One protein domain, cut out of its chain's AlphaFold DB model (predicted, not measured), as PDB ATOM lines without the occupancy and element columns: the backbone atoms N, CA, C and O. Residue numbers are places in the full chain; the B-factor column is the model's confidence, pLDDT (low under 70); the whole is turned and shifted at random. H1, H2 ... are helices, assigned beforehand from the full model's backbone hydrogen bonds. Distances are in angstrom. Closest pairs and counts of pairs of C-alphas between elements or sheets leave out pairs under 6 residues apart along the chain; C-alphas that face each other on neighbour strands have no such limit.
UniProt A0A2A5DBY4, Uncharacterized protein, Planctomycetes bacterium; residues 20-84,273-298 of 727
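AT A GLANCE: This is residues 20 to 84 and 273 to 298 of the 727 residues of an uncharacterized protein of Planctomycetes bacterium (UniProt A0A2A5DBY4). Three long helices, H1, H2 and H4, make an up-and-down bundle, and the short helices H5, H6 and H7 are strung along the side of H4 away from H1. H5 crosses H4 at about a right angle, H3 is a short turn at the corner between H2 and H4, and residues 78 to 84 stick out at the far end of H4. The printed part has 91 residues with seven named helices, in order H1 to H7, and no named strand; the class is all helix. The whole is compact, with a radius of gyration of the C-alphas of 13.0 A, yet elongated in outline, spanning 44 by 27 by 20 A.

IN THESE COORDINATES: H1 takes residues 20 to 32, begins at C-alpha 20 at (8.761, 13.592, -5.850) and is 18.4 A long. H2, residues 36 to 49, is 19.8 A long. H3 is residues 54 to 58. H4, the longest helix, takes residues 60 to 79 and spans 28.0 A, ending at C-alpha 79 at (-22.479, 17.110, -8.855). After the cut come H5, residues 273 to 282, 14.2 A long; H6, residues 285 to 288; and H7, residues 291 to 297, ending at C-alpha 297 at (1.407, 28.855, -16.270).

HOW THE PARTS SIT: H1 and H2 form a helical hairpin: they touch, the closest C-alphas being those of Ala 27 and Ala 39 at 4.4 A, and run opposite ways at a shallow tilt of 14 degrees. H2 touches H4, with the closest C-alphas, of Gly 36 and Ser 70, 3.9 A apart; they run opposite ways at 34.9 degrees, a shallow tilt only just short of steep. H1 touches H4, closest at the C-alphas of Val 31 and Ser 70, 6.0 A, and runs the same way at a shallow tilt of 31 degrees. H4 is the hub, touching three helices. H3 and H4 meet only through their link. H5 touches H4 at residues 68 to 72 alone, about perpendicular at 82 degrees; the closest C-alphas, of Ile 68 and Arg 280, are 6.7 A apart. H6 is near H4. H7 is close to H4 but not clearly touching, with the C-alphas of Leu 60 and Val 293 closest at 7.4 A. Every O i to N i+4 pair is within hydrogen-bond range in H1, H2, H4 and H5, against 2 of 3 in H7 and 0 of 1 in H3, where 2 of 2 O i to N i+3 pairs are; H6 is too short for an O i to N i+4 pair.

THE WHOLE: The C-alphas farthest apart, of Ala 54 and Thr 83, are 44.4 A apart. Residues 85 to 272 are not printed, and C-alphas 84 and 273 are 20.1 A apart across this cut. Of the links printed whole, each is tight. The mean pLDDT of the printed part is 70.8, and 38 residues are under 70, among them 54 to 62, 77 to 84 and 273 to 283.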
ATOM      1  N   LEU A  20       9.678  12.760  -5.044       75.75
ATOM      2  CA  LEU A  20       8.761  13.592  -5.850       75.75
ATOM      3  C   LEU A  20       7.992  12.772  -6.902       75.75
ATOM      4  O   LEU A  20       6.775  12.892  -7.049       75.75
ATOM      5  N   ARG A  21       8.693  11.866  -7.587       70.94
ATOM      6  CA  ARG A  21       8.092  10.945  -8.560       70.94
ATOM      7  C   ARG A  21       7.143   9.941  -7.906       70.94
ATOM      8  O   ARG A  21       6.090   9.637  -8.464       70.94
ATOM      9  N   GLU A  22       7.486   9.427  -6.725       78.69
ATOM     10  CA  GLU A  22       6.630   8.487  -5.986       78.69
ATOM     11  C   GLU A  22       5.329   9.158  -5.524       78.69
ATOM     12  O   GLU A  22       4.245   8.592  -5.689       78.69
ATOM     13  N   GLU A  23       5.418  10.387  -5.018       83.50
ATOM     14  CA  GLU A  23       4.275  11.165  -4.537       83.50
ATOM     15  C   GLU A  23       3.334  11.601  -5.672       83.50
ATOM     16  O   GLU A  23       2.106  11.519  -5.535       83.50
ATOM     17  N   LEU A  24       3.869  11.977  -6.839       80.06
ATOM     18  CA  LEU A  24       3.040  12.298  -8.003       80.06
ATOM     19  C   LEU A  24       2.376  11.048  -8.607       80.06
ATOM     20  O   LEU A  24       1.201  11.087  -8.984       80.06
ATOM     21  N   ASN A  25       3.079   9.911  -8.625       76.88
ATOM     22  CA  ASN A  25       2.505   8.619  -9.014       76.88
ATOM     23  C   ASN A  25       1.395   8.169  -8.057       76.88
ATOM     24  O   ASN A  25       0.378   7.612  -8.489       76.88
ATOM     25  N   GLN A  26       1.535   8.455  -6.761       83.56
ATOM     26  CA  GLN A  26       0.470   8.229  -5.790       83.56
ATOM     27  C   GLN A  26      -0.768   9.078  -6.118       83.56
ATOM     28  O   GLN A  26      -1.885   8.554  -6.137       83.56
ATOM     29  N   ALA A  27      -0.585  10.356  -6.458       81.12
ATOM     30  CA  ALA A  27      -1.686  11.221  -6.869       81.12
ATOM     31  C   ALA A  27      -2.399  10.720  -8.140       81.12
ATOM     32  O   ALA A  27      -3.631  10.658  -8.179       81.12
ATOM     33  N   ARG A  28      -1.646  10.279  -9.157       73.56
ATOM     34  CA  ARG A  28      -2.197   9.654 -10.376       73.56
ATOM     35  C   ARG A  28      -2.947   8.361 -10.079       73.56
ATOM     36  O   ARG A  28      -4.004   8.120 -10.658       73.56
ATOM     37  N   THR A  29      -2.455   7.553  -9.143       77.00
ATOM     38  CA  THR A  29      -3.150   6.335  -8.701       77.00
ATOM     39  C   THR A  29      -4.544   6.667  -8.165       77.00
ATOM     40  O   THR A  29      -5.507   5.974  -8.498       77.00
ATOM     41  N   TYR A  30      -4.692   7.765  -7.416       76.44
ATOM     42  CA  TYR A  30      -6.004   8.244  -6.981       76.44
ATOM     43  C   TYR A  30      -6.879   8.731  -8.149       76.44
ATOM     44  O   TYR A  30      -8.058   8.379  -8.192       76.44
ATOM     45  N   VAL A  31      -6.325   9.453  -9.135       70.88
ATOM     46  CA  VAL A  31      -7.059   9.847 -10.361       70.88
ATOM     47  C   VAL A  31      -7.573   8.618 -11.116       70.88
ATOM     48  O   VAL A  31      -8.758   8.547 -11.446       70.88
ATOM     49  N   ASN A  32      -6.716   7.620 -11.330       68.19
ATOM     50  CA  ASN A  32      -7.056   6.375 -12.024       68.19
ATOM     51  C   ASN A  32      -8.102   5.551 -11.258       68.19
ATOM     52  O   ASN A  32      -8.952   4.903 -11.866       68.19
ATOM     53  N   ALA A  33      -8.089   5.620  -9.924       71.00
ATOM     54  CA  ALA A  33      -9.117   5.030  -9.069       71.00
ATOM     55  C   ALA A  33     -10.436   5.834  -9.040       71.00
ATOM     56  O   ALA A  33     -11.427   5.370  -8.471       71.00
ATOM     57  N   GLY A  34     -10.475   7.026  -9.646       72.25
ATOM     58  CA  GLY A  34     -11.626   7.930  -9.632       72.25
ATOM     59  C   GLY A  34     -11.782   8.740  -8.338       72.25
ATOM     60  O   GLY A  34     -12.828   9.363  -8.140       72.25
ATOM     61  N   ASP A  35     -10.776   8.747  -7.460       80.94
ATOM     62  CA  ASP A  35     -10.764   9.507  -6.206       80.94
ATOM     63  C   ASP A  35     -10.116  10.884  -6.406       80.94
ATOM     64  O   ASP A  35      -8.970  11.143  -6.033       80.94
ATOM     65  N   GLY A  36     -10.881  11.794  -7.013       82.44
ATOM     66  CA  GLY A  36     -10.424  13.161  -7.268       82.44
ATOM     67  C   GLY A  36     -10.057  13.938  -6.001       82.44
ATOM     68  O   GLY A  36      -9.188  14.800  -6.043       82.44
ATOM     69  N   ALA A  37     -10.668  13.634  -4.853       82.19
ATOM     70  CA  ALA A  37     -10.366  14.343  -3.612       82.19
ATOM     71  C   ALA A  37      -8.996  13.937  -3.053       82.19
ATOM     72  O   ALA A  37      -8.200  14.812  -2.712       82.19
ATOM     73  N   ALA A  38      -8.710  12.632  -2.993       84.31
ATOM     74  CA  ALA A  38      -7.409  12.135  -2.556       84.31
ATOM     75  C   ALA A  38      -6.292  12.550  -3.524       84.31
ATOM     76  O   ALA A  38      -5.234  12.988  -3.076       84.31
ATOM     77  N   ALA A  39      -6.555  12.495  -4.836       83.50
ATOM     78  CA  ALA A  39      -5.628  12.974  -5.857       83.50
ATOM     79  C   ALA A  39      -5.273  14.452  -5.656       83.50
ATOM     80  O   ALA A  39      -4.096  14.790  -5.584       83.50
ATOM     81  N   TYR A  40      -6.282  15.314  -5.492       84.50
ATOM     82  CA  TYR A  40      -6.080  16.752  -5.321       84.50
ATOM     83  C   TYR A  40      -5.244  17.063  -4.075       84.50
ATOM     84  O   TYR A  40      -4.272  17.808  -4.153       84.50
ATOM     85  N   VAL A  41      -5.580  16.455  -2.932       86.88
ATOM     86  CA  VAL A  41      -4.819  16.634  -1.683       86.88
ATOM     87  C   VAL A  41      -3.373  16.166  -1.848       86.88
ATOM     88  O   VAL A  41      -2.463  16.840  -1.378       86.88
ATOM     89  N   SER A  42      -3.161  15.038  -2.530       85.69
ATOM     90  CA  SER A  42      -1.827  14.491  -2.777       85.69
ATOM     91  C   SER A  42      -0.972  15.427  -3.633       85.69
ATOM     92  O   SER A  42       0.182  15.652  -3.288       85.69
ATOM     93  N   VAL A  43      -1.522  16.008  -4.710       83.12
ATOM     94  CA  VAL A  43      -0.756  16.940  -5.559       83.12
ATOM     95  C   VAL A  43      -0.514  18.277  -4.874       83.12
ATOM     96  O   VAL A  43       0.586  18.803  -4.971       83.12
ATOM     97  N   VAL A  44      -1.508  18.836  -4.175       82.75
ATOM     98  CA  VAL A  44      -1.315  20.104  -3.450       82.75
ATOM     99  C   VAL A  44      -0.210  19.954  -2.412       82.75
ATOM    100  O   VAL A  44       0.684  20.789  -2.367       82.75
ATOM    101  N   LYS A  45      -0.221  18.852  -1.655       85.94
ATOM    102  CA  LYS A  45       0.837  18.557  -0.692       85.94
ATOM    103  C   LYS A  45       2.209  18.434  -1.368       85.94
ATOM    104  O   LYS A  45       3.160  19.015  -0.873       85.94
ATOM    105  N   LEU A  46       2.296  17.743  -2.508       84.50
ATOM    106  CA  LEU A  46       3.536  17.649  -3.290       84.50
ATOM    107  C   LEU A  46       4.050  19.030  -3.722       84.50
ATOM    108  O   LEU A  46       5.244  19.292  -3.639       84.50
ATOM    109  N   VAL A  47       3.163  19.920  -4.173       82.00
ATOM    110  CA  VAL A  47       3.540  21.286  -4.573       82.00
ATOM    111  C   VAL A  47       4.016  22.097  -3.364       82.00
ATOM    112  O   VAL A  47       5.002  22.815  -3.479       82.00
ATOM    113  N   GLU A  48       3.345  21.974  -2.215       82.56
ATOM    114  CA  GLU A  48       3.710  22.664  -0.968       82.56
ATOM    115  C   GLU A  48       5.045  22.161  -0.391       82.56
ATOM    116  O   GLU A  48       5.889  22.965   0.000       82.56
ATOM    117  N   ASP A  49       5.264  20.842  -0.367       83.38
ATOM    118  CA  ASP A  49       6.465  20.215   0.207       83.38
ATOM    119  C   ASP A  49       7.735  20.502  -0.621       83.38
ATOM    120  O   ASP A  49       8.854  20.386  -0.113       83.38
ATOM    121  N   HIS A  50       7.569  20.918  -1.879       78.31
ATOM    122  CA  HIS A  50       8.649  21.151  -2.838       78.31
ATOM    123  C   HIS A  50       8.583  22.545  -3.501       78.31
ATOM    124  O   HIS A  50       9.146  22.766  -4.579       78.31
ATOM    125  N   GLU A  51       7.906  23.508  -2.869       73.69
ATOM    126  CA  GLU A  51       7.772  24.866  -3.397       73.69
ATOM    127  C   GLU A  51       9.154  25.528  -3.592       73.69
ATOM    128  O   GLU A  51       9.963  25.625  -2.668       73.69
ATOM    129  N   GLY A  52       9.433  25.992  -4.816       62.25
ATOM    130  CA  GLY A  52      10.716  26.607  -5.182       62.25
ATOM    131  C   GLY A  52      11.803  25.634  -5.655       62.25
ATOM    132  O   GLY A  52      12.891  26.089  -6.014       62.25
ATOM    133  N   ASP A  53      11.528  24.328  -5.710       73.00
ATOM    134  CA  ASP A  53      12.420  23.348  -6.335       73.00
ATOM    135  C   ASP A  53      12.361  23.465  -7.873       73.00
ATOM    136  O   ASP A  53      11.292  23.398  -8.486       73.00
ATOM    137  N   ALA A  54      13.523  23.618  -8.515       59.41
ATOM    138  CA  ALA A  54      13.640  23.676  -9.973       59.41
ATOM    139  C   ALA A  54      13.139  22.389 -10.656       59.41
ATOM    140  O   ALA A  54      12.664  22.440 -11.790       59.41
ATOM    141  N   LEU A  55      13.189  21.244  -9.963       62.31
ATOM    142  CA  LEU A  55      12.651  19.977 -10.462       62.31
ATOM    143  C   LEU A  55      11.120  19.980 -10.528       62.31
ATOM    144  O   LEU A  55      10.546  19.315 -11.389       62.31
ATOM    145  N   LEU A  56      10.443  20.768  -9.690       67.62
ATOM    146  CA  LEU A  56       8.986  20.885  -9.744       67.62
ATOM    147  C   LEU A  56       8.522  21.609 -11.014       67.62
ATOM    148  O   LEU A  56       7.453  21.307 -11.539       67.62
ATOM    149  N   LEU A  57       9.353  22.513 -11.547       61.81
ATOM    150  CA  LEU A  57       9.114  23.168 -12.836       61.81
ATOM    151  C   LEU A  57       9.242  22.194 -14.018       61.81
ATOM    152  O   LEU A  57       8.445  22.295 -14.948       61.81
ATOM    153  N   LYS A  58      10.165  21.216 -13.959       62.03
ATOM    154  CA  LYS A  58      10.271  20.132 -14.965       62.03
ATOM    155  C   LYS A  58       8.965  19.332 -15.047       62.03
ATOM    156  O   LYS A  58       8.524  18.964 -16.130       62.03
ATOM    157  N   HIS A  59       8.322  19.127 -13.899       66.69
ATOM    158  CA  HIS A  59       7.114  18.309 -13.755       66.69
ATOM    159  C   HIS A  59       5.809  19.111 -13.765       66.69
ATOM    160  O   HIS A  59       4.724  18.548 -13.604       66.69
ATOM    161  N   LEU A  60       5.893  20.424 -13.988       68.50
ATOM    162  CA  LEU A  60       4.764  21.346 -13.936       68.50
ATOM    163  C   LEU A  60       3.602  20.946 -14.875       68.50
ATOM    164  O   LEU A  60       2.464  20.956 -14.399       68.50
ATOM    165  N   PRO A  61       3.823  20.526 -16.141       62.62
ATOM    166  CA  PRO A  61       2.730  20.076 -17.009       62.62
ATOM    167  C   PRO A  61       1.985  18.861 -16.444       62.62
ATOM    168  O   PRO A  61       0.757  18.804 -16.447       62.62
ATOM    169  N   ALA A  62       2.719  17.901 -15.882       65.81
ATOM    170  CA  ALA A  62       2.112  16.704 -15.329       65.81
ATOM    171  C   ALA A  62       1.393  16.971 -13.998       65.81
ATOM    172  O   ALA A  62       0.334  16.397 -13.746       65.81
ATOM    173  N   ILE A  63       1.922  17.869 -13.163       75.94
ATOM    174  CA  ILE A  63       1.255  18.365 -11.949       75.94
ATOM    175  C   ILE A  63      -0.070  19.045 -12.311       75.94
ATOM    176  O   ILE A  63      -1.091  18.784 -11.672       75.94
ATOM    177  N   GLN A  64      -0.082  19.867 -13.365       73.12
ATOM    178  CA  GLN A  64      -1.298  20.509 -13.875       73.12
ATOM    179  C   GLN A  64      -2.321  19.486 -14.353       73.12
ATOM    180  O   GLN A  64      -3.482  19.568 -13.955       73.12
ATOM    181  N   ASP A  65      -1.896  18.504 -15.149       70.94
ATOM    182  CA  ASP A  65      -2.775  17.440 -15.636       70.94
ATOM    183  C   ASP A  65      -3.468  16.716 -14.471       70.94
ATOM    184  O   ASP A  65      -4.686  16.525 -14.492       70.94
ATOM    185  N   VAL A  66      -2.726  16.379 -13.408       77.62
ATOM    186  CA  VAL A  66      -3.291  15.697 -12.232       77.62
ATOM    187  C   VAL A  66      -4.183  16.632 -11.402       77.62
ATOM    188  O   VAL A  66      -5.232  16.196 -10.919       77.62
ATOM    189  N   LEU A  67      -3.843  17.918 -11.254       79.00
ATOM    190  CA  LEU A  67      -4.705  18.906 -10.582       79.00
ATOM    191  C   LEU A  67      -6.033  19.095 -11.320       79.00
ATOM    192  O   LEU A  67      -7.097  19.064 -10.703       79.00
ATOM    193  N   ILE A  68      -5.990  19.229 -12.641       74.50
ATOM    194  CA  ILE A  68      -7.172  19.362 -13.494       74.50
ATOM    195  C   ILE A  68      -8.041  18.111 -13.403       74.50
ATOM    196  O   ILE A  68      -9.241  18.211 -13.141       74.50
ATOM    197  N   ASP A  69      -7.451  16.929 -13.585       73.69
ATOM    198  CA  ASP A  69      -8.198  15.672 -13.559       73.69
ATOM    199  C   ASP A  69      -8.791  15.403 -12.168       73.69
ATOM    200  O   ASP A  69      -9.930  14.941 -12.045       73.69
ATOM    201  N   SER A  70      -8.062  15.740 -11.102       81.00
ATOM    202  CA  SER A  70      -8.544  15.598  -9.728       81.00
ATOM    203  C   SER A  70      -9.694  16.557  -9.404       81.00
ATOM    204  O   SER A  70     -10.698  16.127  -8.827       81.00
ATOM    205  N   LEU A  71      -9.622  17.816  -9.852       77.88
ATOM    206  CA  LEU A  71     -10.715  18.788  -9.750       77.88
ATOM    207  C   LEU A  71     -11.943  18.351 -10.549       77.88
ATOM    208  O   LEU A  71     -13.050  18.370 -10.007       77.88
ATOM    209  N   TYR A  72     -11.755  17.888 -11.788       77.44
ATOM    210  CA  TYR A  72     -12.831  17.355 -12.622       77.44
ATOM    211  C   TYR A  72     -13.564  16.223 -11.898       77.44
ATOM    212  O   TYR A  72     -14.789  16.242 -11.760       77.44
ATOM    213  N   LEU A  73     -12.815  15.246 -11.381       73.75
ATOM    214  CA  LEU A  73     -13.374  14.103 -10.662       73.75
ATOM    215  C   LEU A  73     -14.060  14.517  -9.357       73.75
ATOM    216  O   LEU A  73     -15.140  14.008  -9.050       73.75
ATOM    217  N   LYS A  74     -13.477  15.458  -8.606       76.94
ATOM    218  CA  LYS A  74     -14.049  15.991  -7.365       76.94
ATOM    219  C   LYS A  74     -15.374  16.712  -7.627       76.94
ATOM    220  O   LYS A  74     -16.382  16.368  -7.010       76.94
ATOM    221  N   MET A  75     -15.404  17.636  -8.586       74.88
ATOM    222  CA  MET A  75     -16.611  18.384  -8.958       74.88
ATOM    223  C   MET A  75     -17.679  17.467  -9.560       74.88
ATOM    224  O   MET A  75     -18.854  17.583  -9.220       74.88
ATOM    225  N   LYS A  76     -17.285  16.480 -10.375       70.00
ATOM    226  CA  LYS A  76     -18.190  15.440 -10.881       70.00
ATOM    227  C   LYS A  76     -18.790  14.607  -9.745       70.00
ATOM    228  O   LYS A  76     -19.990  14.324  -9.753       70.00
ATOM    229  N   ALA A  77     -17.988  14.222  -8.751       69.38
ATOM    230  CA  ALA A  77     -18.462  13.480  -7.587       69.38
ATOM    231  C   ALA A  77     -19.445  14.309  -6.742       69.38
ATOM    232  O   ALA A  77     -20.457  13.774  -6.287       69.38
ATOM    233  N   GLU A  78     -19.197  15.607  -6.573       69.44
ATOM    234  CA  GLU A  78     -20.097  16.539  -5.883       69.44
ATOM    235  C   GLU A  78     -21.401  16.767  -6.660       69.44
ATOM    236  O   GLU A  78     -22.483  16.629  -6.085       69.44
ATOM    237  N   ALA A  79     -21.320  16.984  -7.975       61.78
ATOM    238  CA  ALA A  79     -22.479  17.110  -8.855       61.78
ATOM    239  C   ALA A  79     -23.350  15.846  -8.839       61.78
ATOM    240  O   ALA A  79     -24.572  15.949  -8.791       61.78
ATOM    241  N   SER A  80     -22.738  14.657  -8.775       56.19
ATOM    242  CA  SER A  80     -23.449  13.369  -8.711       56.19
ATOM    243  C   SER A  80     -24.176  13.099  -7.384       56.19
ATOM    244  O   SER A  80     -25.011  12.192  -7.314       56.19
ATOM    245  N   LYS A  81     -23.867  13.859  -6.322       58.34
ATOM    246  CA  LYS A  81     -24.616  13.833  -5.051       58.34
ATOM    247  C   LYS A  81     -25.894  14.674  -5.129       58.34
ATOM    248  O   LYS A  81     -26.823  14.423  -4.363       58.34
ATOM    249  N   GLY A  82     -25.964  15.623  -6.061       45.00
ATOM    250  CA  GLY A  82     -27.208  16.236  -6.510       45.00
ATOM    251  C   GLY A  82     -27.821  15.405  -7.638       45.00
ATOM    252  O   GLY A  82     -27.125  14.752  -8.401       45.00
ATOM    253  N   THR A  83     -29.139  15.413  -7.790       42.34
ATOM    254  CA  THR A  83     -29.838  14.784  -8.927       42.34
ATOM    255  C   THR A  83     -29.599  15.515 -10.259       42.34
ATOM    256  O   THR A  83     -30.486  15.529 -11.106       42.34
ATOM    257  N   ALA A  84     -28.454  16.177 -10.430       41.41
ATOM    258  CA  ALA A  84     -28.134  16.914 -11.636       41.41
ATOM    259  C   ALA A  84     -27.843  15.914 -12.758       41.41
ATOM    260  O   ALA A  84     -26.895  15.128 -12.688       41.41
ATOM    261  N   GLU A 273     -13.003  12.384 -22.574       56.75
ATOM    262  CA  GLU A 273     -11.962  13.307 -23.030       56.75
ATOM    263  C   GLU A 273     -12.537  14.681 -23.380       56.75
ATOM    264  O   GLU A 273     -12.077  15.671 -22.833       56.75
ATOM    265  N   GLN A 274     -13.614  14.769 -24.165       55.59
ATOM    266  CA  GLN A 274     -14.293  16.035 -24.471       55.59
ATOM    267  C   GLN A 274     -14.836  16.721 -23.217       55.59
ATOM    268  O   GLN A 274     -14.738  17.939 -23.083       55.59
ATOM    269  N   SER A 275     -15.393  15.955 -22.274       56.09
ATOM    270  CA  SER A 275     -15.851  16.506 -20.994       56.09
ATOM    271  C   SER A 275     -14.685  17.045 -20.165       56.09
ATOM    272  O   SER A 275     -14.824  18.091 -19.535       56.09
ATOM    273  N   ARG A 276     -13.542  16.344 -20.167       60.84
ATOM    274  CA  ARG A 276     -12.307  16.801 -19.516       60.84
ATOM    275  C   ARG A 276     -11.740  18.039 -20.202       60.84
ATOM    276  O   ARG A 276     -11.377  18.973 -19.506       60.84
ATOM    277  N   GLU A 277     -11.728  18.091 -21.528       57.34
ATOM    278  CA  GLU A 277     -11.196  19.215 -22.305       57.34
ATOM    279  C   GLU A 277     -12.070  20.468 -22.173       57.34
ATOM    280  O   GLU A 277     -11.591  21.579 -21.962       57.34
ATOM    281  N   ARG A 278     -13.394  20.288 -22.174       59.28
ATOM    282  CA  ARG A 278     -14.330  21.376 -21.883       59.28
ATOM    283  C   ARG A 278     -14.156  21.884 -20.456       59.28
ATOM    284  O   ARG A 278     -14.131  23.092 -20.252       59.28
ATOM    285  N   PHE A 279     -13.989  20.984 -19.487       67.00
ATOM    286  CA  PHE A 279     -13.667  21.364 -18.113       67.00
ATOM    287  C   PHE A 279     -12.336  22.126 -18.042       67.00
ATOM    288  O   PHE A 279     -12.309  23.211 -17.475       67.00
ATOM    289  N   ARG A 280     -11.274  21.640 -18.700       66.88
ATOM    290  CA  ARG A 280      -9.974  22.326 -18.831       66.88
ATOM    291  C   ARG A 280     -10.130  23.764 -19.313       66.88
ATOM    292  O   ARG A 280      -9.554  24.660 -18.714       66.88
ATOM    293  N   SER A 281     -10.965  23.993 -20.328       59.12
ATOM    294  CA  SER A 281     -11.227  25.338 -20.869       59.12
ATOM    295  C   SER A 281     -12.013  26.271 -19.932       59.12
ATOM    296  O   SER A 281     -12.034  27.480 -20.148       59.12
ATOM    297  N   GLN A 282     -12.690  25.720 -18.920       67.75
ATOM    298  CA  GLN A 282     -13.549  26.450 -17.981       67.75
ATOM    299  C   GLN A 282     -12.907  26.650 -16.605       67.75
ATOM    300  O   GLN A 282     -13.366  27.499 -15.843       67.75
ATOM    301  N   VAL A 283     -11.882  25.866 -16.269       69.00
ATOM    302  CA  VAL A 283     -11.120  26.014 -15.029       69.00
ATOM    303  C   VAL A 283     -10.299  27.293 -15.119       69.00
ATOM    304  O   VAL A 283      -9.396  27.383 -15.944       69.00
ATOM    305  N   ASP A 284     -10.581  28.263 -14.248       73.31
ATOM    306  CA  ASP A 284      -9.678  29.388 -14.012       73.31
ATOM    307  C   ASP A 284      -8.505  28.926 -13.122       73.31
ATOM    308  O   ASP A 284      -8.717  28.612 -11.942       73.31
ATOM    309  N   PRO A 285      -7.259  28.893 -13.638       68.69
ATOM    310  CA  PRO A 285      -6.088  28.513 -12.852       68.69
ATOM    311  C   PRO A 285      -5.903  29.352 -11.583       68.69
ATOM    312  O   PRO A 285      -5.386  28.843 -10.590       68.69
ATOM    313  N   LYS A 286      -6.330  30.624 -11.588       74.62
ATOM    314  CA  LYS A 286      -6.200  31.520 -10.429       74.62
ATOM    315  C   LYS A 286      -7.156  31.166  -9.298       74.62
ATOM    316  O   LYS A 286      -6.826  31.389  -8.138       74.62
ATOM    317  N   GLU A 287      -8.336  30.647  -9.628       78.31
ATOM    318  CA  GLU A 287      -9.341  30.263  -8.632       78.31
ATOM    319  C   GLU A 287      -9.123  28.840  -8.109       78.31
ATOM    320  O   GLU A 287      -9.520  28.521  -6.985       78.31
ATOM    321  N   HIS A 288      -8.513  27.977  -8.924       76.56
ATOM    322  CA  HIS A 288      -8.524  26.538  -8.688       76.56
ATOM    323  C   HIS A 288      -7.157  25.896  -8.447       76.56
ATOM    324  O   HIS A 288      -7.129  24.771  -7.947       76.56
ATOM    325  N   PHE A 289      -6.040  26.563  -8.759       76.88
ATOM    326  CA  PHE A 289      -4.697  26.031  -8.504       76.88
ATOM    327  C   PHE A 289      -3.955  26.822  -7.418       76.88
ATOM    328  O   PHE A 289      -4.206  28.017  -7.246       76.88
ATOM    329  N   PRO A 290      -2.996  26.188  -6.711       76.62
ATOM    330  CA  PRO A 290      -2.070  26.900  -5.833       76.62
ATOM    331  C   PRO A 290      -1.381  28.073  -6.547       76.62
ATOM    332  O   PRO A 290      -1.111  28.004  -7.750       76.62
ATOM    333  N   GLU A 291      -1.067  29.139  -5.802       75.81
ATOM    334  CA  GLU A 291      -0.504  30.390  -6.342       75.81
ATOM    335  C   GLU A 291       0.760  30.171  -7.179       75.81
ATOM    336  O   GLU A 291       0.935  30.719  -8.273       75.81
ATOM    337  N   TRP A 292       1.609  29.270  -6.697       67.44
ATOM    338  CA  TRP A 292       2.835  28.883  -7.368       67.44
ATOM    339  C   TRP A 292       2.592  28.234  -8.747       67.44
ATOM    340  O   TRP A 292       3.287  28.555  -9.707       67.44
ATOM    341  N   VAL A 293       1.568  27.386  -8.912       63.66
ATOM    342  CA  VAL A 293       1.308  26.681 -10.186       63.66
ATOM    343  C   VAL A 293       0.845  27.657 -11.269       63.66
ATOM    344  O   VAL A 293       1.309  27.593 -12.408       63.66
ATOM    345  N   HIS A 294      -0.057  28.585 -10.935       67.62
ATOM    346  CA  HIS A 294      -0.613  29.495 -11.936       67.62
ATOM    347  C   HIS A 294       0.286  30.692 -12.262       67.62
ATOM    348  O   HIS A 294       0.226  31.206 -13.379       67.62
ATOM    349  N   SER A 295       1.154  31.117 -11.340       60.81
ATOM    350  CA  SER A 295       2.178  32.128 -11.642       60.81
ATOM    351  C   SER A 295       3.157  31.647 -12.727       60.81
ATOM    352  O   SER A 295       3.569  32.446 -13.568       60.81
ATOM    353  N   HIS A 296       3.417  30.337 -12.809       58.47
ATOM    354  CA  HIS A 296       4.297  29.727 -13.815       58.47
ATOM    355  C   HIS A 296       3.575  29.261 -15.099       58.47
ATOM    356  O   HIS A 296       4.221  29.038 -16.120       58.47
ATOM    357  N   LEU A 297       2.238  29.191 -15.097       46.75
ATOM    358  CA  LEU A 297       1.407  28.855 -16.270       46.75
ATOM    359  C   LEU A 297       1.371  29.940 -17.351       46.75
ATOM    360  O   LEU A 297       1.103  29.661 -18.516       46.75
ATOM    361  N   SER A 298       1.634  31.194 -16.985       43.31
ATOM    362  CA  SER A 298       1.542  32.333 -17.910       43.31
ATOM    363  C   SER A 298       2.675  32.402 -18.951       43.31
ATOM    364  O   SER A 298       2.681  33.303 -19.787       43.31
TER     365      SER A 298